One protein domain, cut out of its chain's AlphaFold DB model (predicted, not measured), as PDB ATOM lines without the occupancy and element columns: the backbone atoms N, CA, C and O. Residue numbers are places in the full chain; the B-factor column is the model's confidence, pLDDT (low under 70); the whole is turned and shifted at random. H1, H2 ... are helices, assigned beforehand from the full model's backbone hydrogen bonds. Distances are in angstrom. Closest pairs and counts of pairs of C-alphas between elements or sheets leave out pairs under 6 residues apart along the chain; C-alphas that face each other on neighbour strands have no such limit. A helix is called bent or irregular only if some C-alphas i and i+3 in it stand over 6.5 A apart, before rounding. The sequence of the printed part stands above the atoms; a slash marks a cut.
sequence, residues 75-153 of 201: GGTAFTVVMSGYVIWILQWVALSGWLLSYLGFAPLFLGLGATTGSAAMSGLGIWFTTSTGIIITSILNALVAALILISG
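Overview. This is residues 75 to 153 of the 201 residues of an uncharacterized protein of Anaerolineae bacterium CG03_land_8_20_14_0_80_58_20 (UniProt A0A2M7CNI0). One very long helix, H1, runs nearly straight despite a bend and makes the length of the whole; beyond its last residues the chain folds back as the short helix H2 side by side with arm H1b, and H3 then crosses H1b steeply. Residues 75 to 93 of H1 stick out at one end, and residues 147 to 153, of which 147 to 151 belong to H3, stick out at the far end of H3. The printed part has 79 residues with three named helices, in the order H1, H2, H3, and no named strand: the class is all helix. It is only just loose, close to extended, with a radius of gyration of the C-alphas of 17.2 A, and it spans 60 by 26 by 19 A.

Arrangement. H1, residues 75 to 117, was assigned as one helix by its hydrogen bonds but is bent: C-alphas 85 and 88 are 6.9 A apart. Its arms, H1a with residues 75 to 85 and H1b with residues 88 to 117, stand at a shallow tilt of 26 degrees. H2, residues 120 to 128, touches H1b, and the two form a helical hairpin, opposite ways at a shallow tilt of 17 degrees. Their closest C-alphas, of Ala 107 and Gly 126, are 4.1 A apart, and H1b touches H2 with residues 106 to 115 alone. H3, residues 132 to 151, touches H1b at a steep tilt of 64 degrees, opposite ways. The closest C-alphas here are those of Gly 98 and Ser 139, 3.8 A apart; H1b touches H3 with residues 94 to 103 alone, and H3 touches H1b with residues 134 to 143 alone. H2 and H3 are close but not clearly touching, about perpendicular at 78 degrees, with the closest C-alphas, of Trp 128 and Gly 134, 5.7 A apart. H1a is apart from H2 and from H3. In H1a, H2 and H3 every O i to N i+4 pair is within hydrogen-bond range; in H1b 22 of 26 are.

Along the chain. H1a begins at C-alpha 75, (135.475, 197.792, 213.963), and measures 15.0 A from first to last C-alpha. H1b measures 43.0 A and ends at C-alpha 117, (165.510, 161.737, 178.444). H2 measures 12.2 A. H3 measures 28.4 A and ends at C-alpha 151, (160.862, 190.725, 203.600).

Size, cuts and confidence. The two C-alphas farthest apart are those of Gly 75 and Gly 118, 60.3 A. Without the stretches that stand free, the body has 53 residues and spans 34 by 16 by 15 A. The links H1 to H2 and H2 to H3 are tight, with 2 and 3 residues. The printed part has no cut. Its mean pLDDT is 91.8, and no printed residue is under 70.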
ATOM      1  N   GLY A  75     134.230 198.565 213.842       91.62
ATOM      2  CA  GLY A  75     135.475 197.792 213.963       91.62
ATOM      3  C   GLY A  75     135.294 196.347 214.438       91.62
ATOM      4  O   GLY A  75     135.942 195.456 213.900       91.62
ATOM      5  N   GLY A  76     134.395 196.100 215.399       93.31
ATOM      6  CA  GLY A  76     134.175 194.761 215.961       93.31
ATOM      7  C   GLY A  76     133.671 193.760 214.920       93.31
ATOM      8  O   GLY A  76     134.310 192.739 214.682       93.31
ATOM      9  N   THR A  77     132.576 194.093 214.232       93.06
ATOM     10  CA  THR A  77     132.006 193.241 213.176       93.06
ATOM     11  C   THR A  77     132.980 193.060 212.016       93.06
ATOM     12  O   THR A  77     133.184 191.939 211.554       93.06
ATOM     13  N   ALA A  78     133.637 194.137 211.579       92.12
ATOM     14  CA  ALA A  78     134.629 194.069 210.509       92.12
ATOM     15  C   ALA A  78     135.807 193.150 210.858       92.12
ATOM     16  O   ALA A  78     136.266 192.389 210.012       92.12
ATOM     17  N   PHE A  79     136.285 193.184 212.103       92.50
ATOM     18  CA  PHE A  79     137.348 192.291 212.551       92.50
ATOM     19  C   PHE A  79     136.904 190.827 212.484       92.50
ATOM     20  O   PHE A  79     137.609 190.007 211.899       92.50
ATOM     21  N   THR A  80     135.730 190.499 213.027       92.94
ATOM     22  CA  THR A  80     135.208 189.125 213.027       92.94
ATOM     23  C   THR A  80     135.032 188.582 211.611       92.94
ATOM     24  O   THR A  80     135.423 187.444 211.339       92.94
ATOM     25  N   VAL A  81     134.496 189.390 210.695       91.44
ATOM     26  CA  VAL A  81     134.276 188.987 209.300       91.44
ATOM     27  C   VAL A  81     135.601 188.821 208.560       91.44
ATOM     28  O   VAL A  81     135.807 187.789 207.931       91.44
ATOM     29  N   VAL A  82     136.534 189.770 208.667       91.75
ATOM     30  CA  VAL A  82     137.832 189.667 207.975       91.75
ATOM     31  C   VAL A  82     138.678 188.524 208.534       91.75
ATOM     32  O   VAL A  82     139.309 187.796 207.769       91.75
ATOM     33  N   MET A  83     138.686 188.318 209.851       91.38
ATOM     34  CA  MET A  83     139.466 187.234 210.449       91.38
ATOM     35  C   MET A  83     138.935 185.860 210.055       91.38
ATOM     36  O   MET A  83     139.718 185.007 209.636       91.38
ATOM     37  N   SER A  84     137.619 185.651 210.144       89.31
ATOM     38  CA  SER A  84     137.012 184.357 209.811       89.31
ATOM     39  C   SER A  84     136.917 184.117 208.302       89.31
ATOM     40  O   SER A  84     137.264 183.037 207.835       89.31
ATOM     41  N   GLY A  85     136.491 185.123 207.535       84.12
ATOM     42  CA  GLY A  85     136.193 185.005 206.108       84.12
ATOM     43  C   GLY A  85     137.382 185.209 205.173       84.12
ATOM     44  O   GLY A  85     137.315 184.774 204.027       84.12
ATOM     45  N   TYR A  86     138.466 185.848 205.626       85.12
ATOM     46  CA  TYR A  86     139.622 186.141 204.771       85.12
ATOM     47  C   TYR A  86     140.945 185.633 205.346       85.12
ATOM     48  O   TYR A  86     141.626 184.841 204.698       85.12
ATOM     49  N   VAL A  87     141.326 186.036 206.562       88.06
ATOM     50  CA  VAL A  87     142.673 185.752 207.097       88.06
ATOM     51  C   VAL A  87     142.894 184.261 207.344       88.06
ATOM     52  O   VAL A  87     143.904 183.715 206.914       88.06
ATOM     53  N   ILE A  88     141.965 183.568 208.001       88.06
ATOM     54  CA  ILE A  88     142.112 182.119 208.213       88.06
ATOM     55  C   ILE A  88     142.086 181.379 206.868       88.06
ATOM     56  O   ILE A  88     142.869 180.455 206.645       88.06
ATOM     57  N   TRP A  89     141.240 181.831 205.943       85.06
ATOM     58  CA  TRP A  89     141.113 181.231 204.619       85.06
ATOM     59  C   TRP A  89     142.384 181.391 203.774       85.06
ATOM     60  O   TRP A  89     142.811 180.443 203.116       85.06
ATOM     61  N   ILE A  90     143.058 182.546 203.824       85.50
ATOM     62  CA  ILE A  90     144.286 182.765 203.046       85.50
ATOM     63  C   ILE A  90     145.443 181.877 203.514       85.50
ATOM     64  O   ILE A  90     146.264 181.471 202.695       85.50
ATOM     65  N   LEU A  91     145.488 181.498 204.796       86.50
ATOM     66  CA  LEU A  91     146.495 180.559 205.305       86.50
ATOM     67  C   LEU A  91     146.371 179.182 204.643       86.50
ATOM     68  O   LEU A  91     147.384 178.568 204.300       86.50
ATOM     69  N   GLN A  92     145.143 178.722 204.388       87.56
ATOM     70  CA  GLN A  92     144.915 177.500 203.620       87.56
ATOM     71  C   GLN A  92     145.440 177.638 202.186       87.56
ATOM     72  O   GLN A  92     146.061 176.705 201.677       87.56
ATOM     73  N   TRP A  93     145.252 178.791 201.539       85.06
ATOM     74  CA  TRP A  93     145.777 179.028 200.190       85.06
ATOM     75  C   TRP A  93     147.304 179.017 200.133       85.06
ATOM     76  O   TRP A  93     147.868 178.519 199.160       85.06
ATOM     77  N   VAL A  94     147.983 179.486 201.184       87.69
ATOM     78  CA  VAL A  94     149.446 179.370 201.287       87.69
ATOM     79  C   VAL A  94     149.863 177.899 201.294       87.69
ATOM     80  O   VAL A  94     150.728 177.512 200.508       87.69
ATOM     81  N   ALA A  95     149.214 177.058 202.103       87.56
ATOM     82  CA  ALA A  95     149.500 175.622 202.133       87.56
ATOM     83  C   ALA A  95     149.177 174.936 200.791       87.56
ATOM     84  O   ALA A  95     149.996 174.188 200.254       87.56
ATOM     85  N   LEU A  96     148.017 175.245 200.208       88.12
ATOM     86  CA  LEU A  96     147.577 174.691 198.929       88.12
ATOM     87  C   LEU A  96     148.518 175.087 197.783       88.12
ATOM     88  O   LEU A  96     148.791 174.263 196.916       88.12
ATOM     89  N   SER A  97     149.077 176.301 197.795       89.06
ATOM     90  CA  SER A  97     150.051 176.736 196.785       89.06
ATOM     91  C   SER A  97     151.303 175.850 196.752       89.06
ATOM     92  O   SER A  97     151.810 175.541 195.674       89.06
ATOM     93  N   GLY A  98     151.763 175.383 197.918       92.69
ATOM     94  CA  GLY A  98     152.879 174.446 198.028       92.69
ATOM     95  C   GLY A  98     152.544 173.075 197.445       92.69
ATOM     96  O   GLY A  98     153.349 172.506 196.704       92.69
ATOM     97  N   TRP A  99     151.328 172.586 197.703       92.56
ATOM     98  CA  TRP A  99     150.828 171.353 197.095       92.56
ATOM     99  C   TRP A  99     150.718 171.470 195.571       92.56
ATOM    100  O   TRP A  99     151.224 170.598 194.869       92.56
ATOM    101  N   LEU A 100     150.133 172.557 195.053       90.62
ATOM    102  CA  LEU A 100     150.028 172.801 193.608       90.62
ATOM    103  C   LEU A 100     151.411 172.826 192.951       90.62
ATOM    104  O   LEU A 100     151.609 172.185 191.924       90.62
ATOM    105  N   LEU A 101     152.380 173.520 193.553       92.25
ATOM    106  CA  LEU A 101     153.743 173.574 193.029       92.25
ATOM    107  C   LEU A 101     154.399 172.188 193.000       92.25
ATOM    108  O   LEU A 101     155.035 171.836 192.011       92.25
ATOM    109  N   SER A 102     154.237 171.397 194.059       95.06
ATOM    110  CA  SER A 102     154.835 170.064 194.160       95.06
ATOM    111  C   SER A 102     154.179 169.077 193.188       95.06
ATOM    112  O   SER A 102     154.842 168.520 192.313       95.06
ATOM    113  N   TYR A 103     152.859 168.926 193.290       91.19
ATOM    114  CA  TYR A 103     152.094 167.882 192.616       91.19
ATOM    115  C   TYR A 103     151.736 168.231 191.166       91.19
ATOM    116  O   TYR A 103     151.729 167.353 190.309       91.19
ATOM    117  N   LEU A 104     151.447 169.502 190.865       88.94
ATOM    118  CA  LEU A 104     151.064 169.947 189.515       88.94
ATOM    119  C   LEU A 104     152.167 170.721 188.787       88.94
ATOM    120  O   LEU A 104     152.079 170.894 187.575       88.94
ATOM    121  N   GLY A 105     153.197 171.181 189.498       90.75
ATOM    122  CA  GLY A 105     154.365 171.831 188.904       90.75
ATOM    123  C   GLY A 105     155.523 170.856 188.708       90.75
ATOM    124  O   GLY A 105     155.832 170.455 187.587       90.75
ATOM    125  N   PHE A 106     156.183 170.477 189.802       95.12
ATOM    126  CA  PHE A 106     157.428 169.713 189.755       95.12
ATOM    127  C   PHE A 106     157.237 168.250 189.374       95.12
ATOM    128  O   PHE A 106     157.990 167.761 188.533       95.12
ATOM    129  N   ALA A 107     156.242 167.553 189.925       94.06
ATOM    130  CA  ALA A 107     156.003 166.152 189.581       94.06
ATOM    131  C   ALA A 107     155.856 165.930 188.057       94.06
ATOM    132  O   ALA A 107     156.667 165.186 187.500       94.06
ATOM    133  N   PRO A 108     154.932 166.600 187.336       91.62
ATOM    134  CA  PRO A 108     154.811 166.416 185.891       91.62
ATOM    135  C   PRO A 108     156.031 166.929 185.114       91.62
ATOM    136  O   PRO A 108     156.369 166.339 184.092       91.62
ATOM    137  N   LEU A 109     156.731 167.967 185.591       93.31
ATOM    138  CA  LEU A 109     157.976 168.433 184.971       93.31
ATOM    139  C   LEU A 109     159.047 167.333 184.971       93.31
ATOM    140  O   LEU A 109     159.608 167.017 183.923       93.31
ATOM    141  N   PHE A 110     159.328 166.738 186.130       95.06
ATOM    142  CA  PHE A 110     160.378 165.728 186.263       95.06
ATOM    143  C   PHE A 110     159.979 164.378 185.659       95.06
ATOM    144  O   PHE A 110     160.827 163.724 185.053       95.06
ATOM    145  N   LEU A 111     158.699 163.995 185.718       92.31
ATOM    146  CA  LEU A 111     158.176 162.842 184.972       92.31
ATOM    147  C   LEU A 111     158.287 163.061 183.452       92.31
ATOM    148  O   LEU A 111     158.732 162.172 182.731       92.31
ATOM    149  N   GLY A 112     157.953 164.263 182.973       90.25
ATOM    150  CA  GLY A 112     158.125 164.701 181.585       90.25
ATOM    151  C   GLY A 112     159.571 164.590 181.102       90.25
ATOM    152  O   GLY A 112     159.857 164.009 180.051       90.25
ATOM    153  N   LEU A 113     160.501 165.112 181.899       91.75
ATOM    154  CA  LEU A 113     161.933 165.025 181.623       91.75
ATOM    155  C   LEU A 113     162.429 163.578 181.675       91.75
ATOM    156  O   LEU A 113     163.196 163.175 180.807       91.75
ATOM    157  N   GLY A 114     161.973 162.779 182.637       89.81
ATOM    158  CA  GLY A 114     162.307 161.358 182.732       89.81
ATOM    159  C   GLY A 114     161.879 160.573 181.496       89.81
ATOM    160  O   GLY A 114     162.704 159.879 180.907       89.81
ATOM    161  N   ALA A 115     160.645 160.767 181.031       87.69
ATOM    162  CA  ALA A 115     160.125 160.106 179.834       87.69
ATOM    163  C   ALA A 115     160.849 160.531 178.545       87.69
ATOM    164  O   ALA A 115     161.073 159.713 177.659       87.69
ATOM    165  N   THR A 116     161.225 161.807 178.423       88.38
ATOM    166  CA  THR A 116     161.894 162.327 177.215       88.38
ATOM    167  C   THR A 116     163.394 162.036 177.180       88.38
ATOM    168  O   THR A 116     163.945 161.830 176.102       88.38
ATOM    169  N   THR A 117     164.061 162.002 178.336       89.50
ATOM    170  CA  THR A 117     165.510 161.737 178.444       89.50
ATOM    171  C   THR A 117     165.849 160.274 178.736       89.50
ATOM    172  O   THR A 117     167.020 159.906 178.691       89.50
ATOM    173  N   GLY A 118     164.856 159.441 179.066       86.50
ATOM    174  CA  GLY A 118     165.055 158.059 179.516       86.50
ATOM    175  C   GLY A 118     165.705 157.943 180.902       86.50
ATOM    176  O   GLY A 118     166.201 156.878 181.268       86.50
ATOM    177  N   SER A 119     165.752 159.029 181.682       89.88
ATOM    178  CA  SER A 119     166.428 159.055 182.981       89.88
ATOM    179  C   SER A 119     165.517 158.572 184.110       89.88
ATOM    180  O   SER A 119     164.635 159.299 184.573       89.88
ATOM    181  N   ALA A 120     165.801 157.376 184.634       88.06
ATOM    182  CA  ALA A 120     165.107 156.824 185.800       88.06
ATOM    183  C   ALA A 120     165.229 157.721 187.048       88.06
ATOM    184  O   ALA A 120     164.303 157.790 187.855       88.06
ATOM    185  N   ALA A 121     166.339 158.456 187.191       91.44
ATOM    186  CA  ALA A 121     166.530 159.399 188.291       91.44
ATOM    187  C   ALA A 121     165.547 160.583 188.219       91.44
ATOM    188  O   ALA A 121     165.012 161.001 189.245       91.44
ATOM    189  N   MET A 122     165.276 161.100 187.014       91.44
ATOM    190  CA  MET A 122     164.299 162.177 186.813       91.44
ATOM    191  C   MET A 122     162.873 161.686 187.073       91.44
ATOM    192  O   MET A 122     162.130 162.343 187.800       91.44
ATOM    193  N   SER A 123     162.513 160.498 186.580       91.50
ATOM    194  CA  SER A 123     161.209 159.895 186.884       91.50
ATOM    195  C   SER A 123     161.032 159.651 188.388       91.50
ATOM    196  O   SER A 123     159.992 159.990 188.948       91.50
ATOM    197  N   GLY A 124     162.068 159.146 189.070       92.38
ATOM    198  CA  GLY A 124     162.061 158.941 190.522       92.38
ATOM    199  C   GLY A 124     161.880 160.239 191.315       92.38
ATOM    200  O   GLY A 124     161.101 160.270 192.267       92.38
ATOM    201  N   LEU A 125     162.528 161.332 190.894       94.44
ATOM    202  CA  LEU A 125     162.302 162.663 191.468       94.44
ATOM    203  C   LEU A 125     160.864 163.141 191.252       94.44
ATOM    204  O   LEU A 125     160.244 163.650 192.185       94.44
ATOM    205  N   GLY A 126     160.313 162.942 190.054       93.38
ATOM    206  CA  GLY A 126     158.920 163.273 189.755       93.38
ATOM    207  C   GLY A 126     157.936 162.539 190.666       93.38
ATOM    208  O   GLY A 126     157.046 163.166 191.239       93.38
ATOM    209  N   ILE A 127     158.149 161.238 190.889       94.19
ATOM    210  CA  ILE A 127     157.355 160.440 191.836       94.19
ATOM    211  C   ILE A 127     157.530 160.959 193.268       94.19
ATOM    212  O   ILE A 127     156.544 161.086 193.994       94.19
ATOM    213  N   TRP A 128     158.748 161.314 193.686       96.00
ATOM    214  CA  TRP A 128     158.999 161.834 195.034       96.00
ATOM    215  C   TRP A 128     158.169 163.087 195.357       96.00
ATOM    216  O   TRP A 128     157.610 163.174 196.452       96.00
ATOM    217  N   PHE A 129     157.996 164.004 194.401       96.81
ATOM    218  CA  PHE A 129     157.130 165.184 194.557       96.81
ATOM    219  C   PHE A 129     155.635 164.851 194.718       96.81
ATOM    220  O   PHE A 129     154.863 165.704 195.146       96.81
ATOM    221  N   THR A 130     155.211 163.615 194.439       95.00
ATOM    222  CA  THR A 130     153.838 163.155 194.717       95.00
ATOM    223  C   THR A 130     153.669 162.558 196.118       95.00
ATOM    224  O   THR A 130     152.543 162.376 196.578       95.00
ATOM    225  N   THR A 131     154.769 162.269 196.822       96.69
ATOM    226  CA  THR A 131     154.739 161.719 198.185       96.69
ATOM    227  C   THR A 131     154.428 162.796 199.225       96.69
ATOM    228  O   THR A 131     154.791 163.962 199.059       96.69
ATOM    229  N   SER A 132     153.832 162.406 200.357       95.75
ATOM    230  CA  SER A 132     153.523 163.329 201.459       95.75
ATOM    231  C   SER A 132     154.754 164.102 201.945       95.75
ATOM    232  O   SER A 132     154.677 165.305 202.184       95.75
ATOM    233  N   THR A 133     155.910 163.439 202.046       96.69
ATOM    234  CA  THR A 133     157.166 164.077 202.464       96.69
ATOM    235  C   THR A 133     157.654 165.096 201.436       96.69
ATOM    236  O   THR A 133     158.022 166.208 201.819       96.69
ATOM    237  N   GLY A 134     157.614 164.756 200.142       95.94
ATOM    238  CA  GLY A 134     158.000 165.675 199.068       95.94
ATOM    239  C   GLY A 134     157.123 166.926 199.028       95.94
ATOM    240  O   GLY A 134     157.635 168.047 198.955       95.94
ATOM    241  N   ILE A 135     155.812 166.747 199.189       96.12
ATOM    242  CA  ILE A 135     154.831 167.835 199.262       96.12
ATOM    243  C   ILE A 135     155.096 168.742 200.467       96.12
ATOM    244  O   ILE A 135     155.131 169.964 200.311       96.12
ATOM    245  N   ILE A 136     155.303 168.176 201.663       96.19
ATOM    246  CA  ILE A 136     155.551 168.953 202.890       96.19
ATOM    247  C   ILE A 136     156.822 169.794 202.743       96.19
ATOM    248  O   ILE A 136     156.789 171.001 202.985       96.19
ATOM    249  N   ILE A 137     157.925 169.185 202.296       96.94
ATOM    250  CA  ILE A 137     159.201 169.890 202.110       96.94
ATOM    251  C   ILE A 137     159.049 171.000 201.066       96.94
ATOM    252  O   ILE A 137     159.440 172.139 201.323       96.94
ATOM    253  N   THR A 138     158.423 170.704 199.924       96.50
ATOM    254  CA  THR A 138     158.178 171.702 198.868       96.50
ATOM    255  C   THR A 138     157.334 172.863 199.388       96.50
ATOM    256  O   THR A 138     157.637 174.018 199.104       96.50
ATOM    257  N   SER A 139     156.309 172.579 200.191       95.25
ATOM    258  CA  SER A 139     155.410 173.597 200.741       95.25
ATOM    259  C   SER A 139     156.115 174.518 201.735       95.25
ATOM    260  O   SER A 139     155.957 175.736 201.653       95.25
ATOM    261  N   ILE A 140     156.939 173.958 202.628       96.12
ATOM    262  CA  ILE A 140     157.744 174.736 203.583       96.12
ATOM    263  C   ILE A 140     158.742 175.625 202.837       96.12
ATOM    264  O   ILE A 140     158.841 176.816 203.131       96.12
ATOM    265  N   LEU A 141     159.454 175.075 201.848       96.69
ATOM    266  CA  LEU A 141     160.417 175.839 201.055       96.69
ATOM    267  C   LEU A 141     159.735 176.934 200.229       96.69
ATOM    268  O   LEU A 141     160.231 178.058 200.189       96.69
ATOM    269  N   ASN A 142     158.583 176.647 199.623       94.94
ATOM    270  CA  ASN A 142     157.807 177.633 198.875       94.94
ATOM    271  C   ASN A 142     157.355 178.794 199.776       94.94
ATOM    272  O   ASN A 142     157.548 179.960 199.430       94.94
ATOM    273  N   ALA A 143     156.823 178.487 200.963       93.94
ATOM    274  CA  ALA A 143     156.432 179.500 201.942       93.94
ATOM    275  C   ALA A 143     157.636 180.320 202.435       93.94
ATOM    276  O   ALA A 143     157.537 181.542 202.556       93.94
ATOM    277  N   LEU A 144     158.785 179.677 202.663       95.38
ATOM    278  CA  LEU A 144     160.023 180.354 203.047       95.38
ATOM    279  C   LEU A 144     160.499 181.316 201.953       95.38
ATOM    280  O   LEU A 144     160.800 182.470 202.246       95.38
ATOM    281  N   VAL A 145     160.529 180.884 200.690       93.69
ATOM    282  CA  VAL A 145     160.909 181.744 199.557       93.69
ATOM    283  C   VAL A 145     159.946 182.922 199.429       93.69
ATOM    284  O   VAL A 145     160.394 184.061 199.296       93.69
ATOM    285  N   ALA A 146     158.637 182.683 199.536       91.12
ATOM    286  CA  ALA A 146     157.640 183.749 199.522       91.12
ATOM    287  C   ALA A 146     157.874 184.761 200.658       91.12
ATOM    288  O   ALA A 146     157.880 185.970 200.415       91.12
ATOM    289  N   ALA A 147     158.142 184.283 201.878       92.56
ATOM    290  CA  ALA A 147     158.464 185.134 203.021       92.56
ATOM    291  C   ALA A 147     159.737 185.961 202.781       92.56
ATOM    292  O   ALA A 147     159.726 187.173 202.993       92.56
ATOM    293  N   LEU A 148     160.813 185.347 202.278       94.75
ATOM    294  CA  LEU A 148     162.068 186.040 201.969       94.75
ATOM    295  C   LEU A 148     161.876 187.136 200.913       94.75
ATOM    296  O   LEU A 148     162.388 188.244 201.082       94.75
ATOM    297  N   ILE A 149     161.102 186.870 199.856       92.31
ATOM    298  CA  ILE A 149     160.796 187.870 198.822       92.31
ATOM    299  C   ILE A 149     160.020 189.044 199.430       92.31
ATOM    300  O   ILE A 149     160.364 190.199 199.161       92.31
ATOM    301  N   LEU A 150     159.018 188.778 200.271       88.44
ATOM    302  CA  LEU A 150     158.224 189.825 200.922       88.44
ATOM    303  C   LEU A 150     159.065 190.672 201.889       88.44
ATOM    304  O   LEU A 150     158.969 191.900 201.861       88.44
ATOM    305  N   ILE A 151     159.939 190.040 202.679       94.00
ATOM    306  CA  ILE A 151     160.862 190.725 203.600       94.00
ATOM    307  C   ILE A 151     161.883 191.573 202.827       94.00
ATOM    308  O   ILE A 151     162.238 192.664 203.269       94.00
ATOM    309  N   SER A 152     162.319 191.127 201.643       92.38
ATOM    310  CA  SER A 152     163.292 191.852 200.809       92.38
ATOM    311  C   SER A 152     162.781 193.187 200.246       92.38
ATOM    312  O   SER A 152     163.551 193.958 199.669       92.38
ATOM    313  N   GLY A 153     161.486 193.470 200.405       88.44
ATOM    314  CA  GLY A 153     160.871 194.743 200.068       88.44
ATOM    315  C   GLY A 153     160.063 194.729 198.772       88.44
ATOM    316  O   GLY A 153     160.319 194.004 197.807       88.44
TER     317      GLY A 153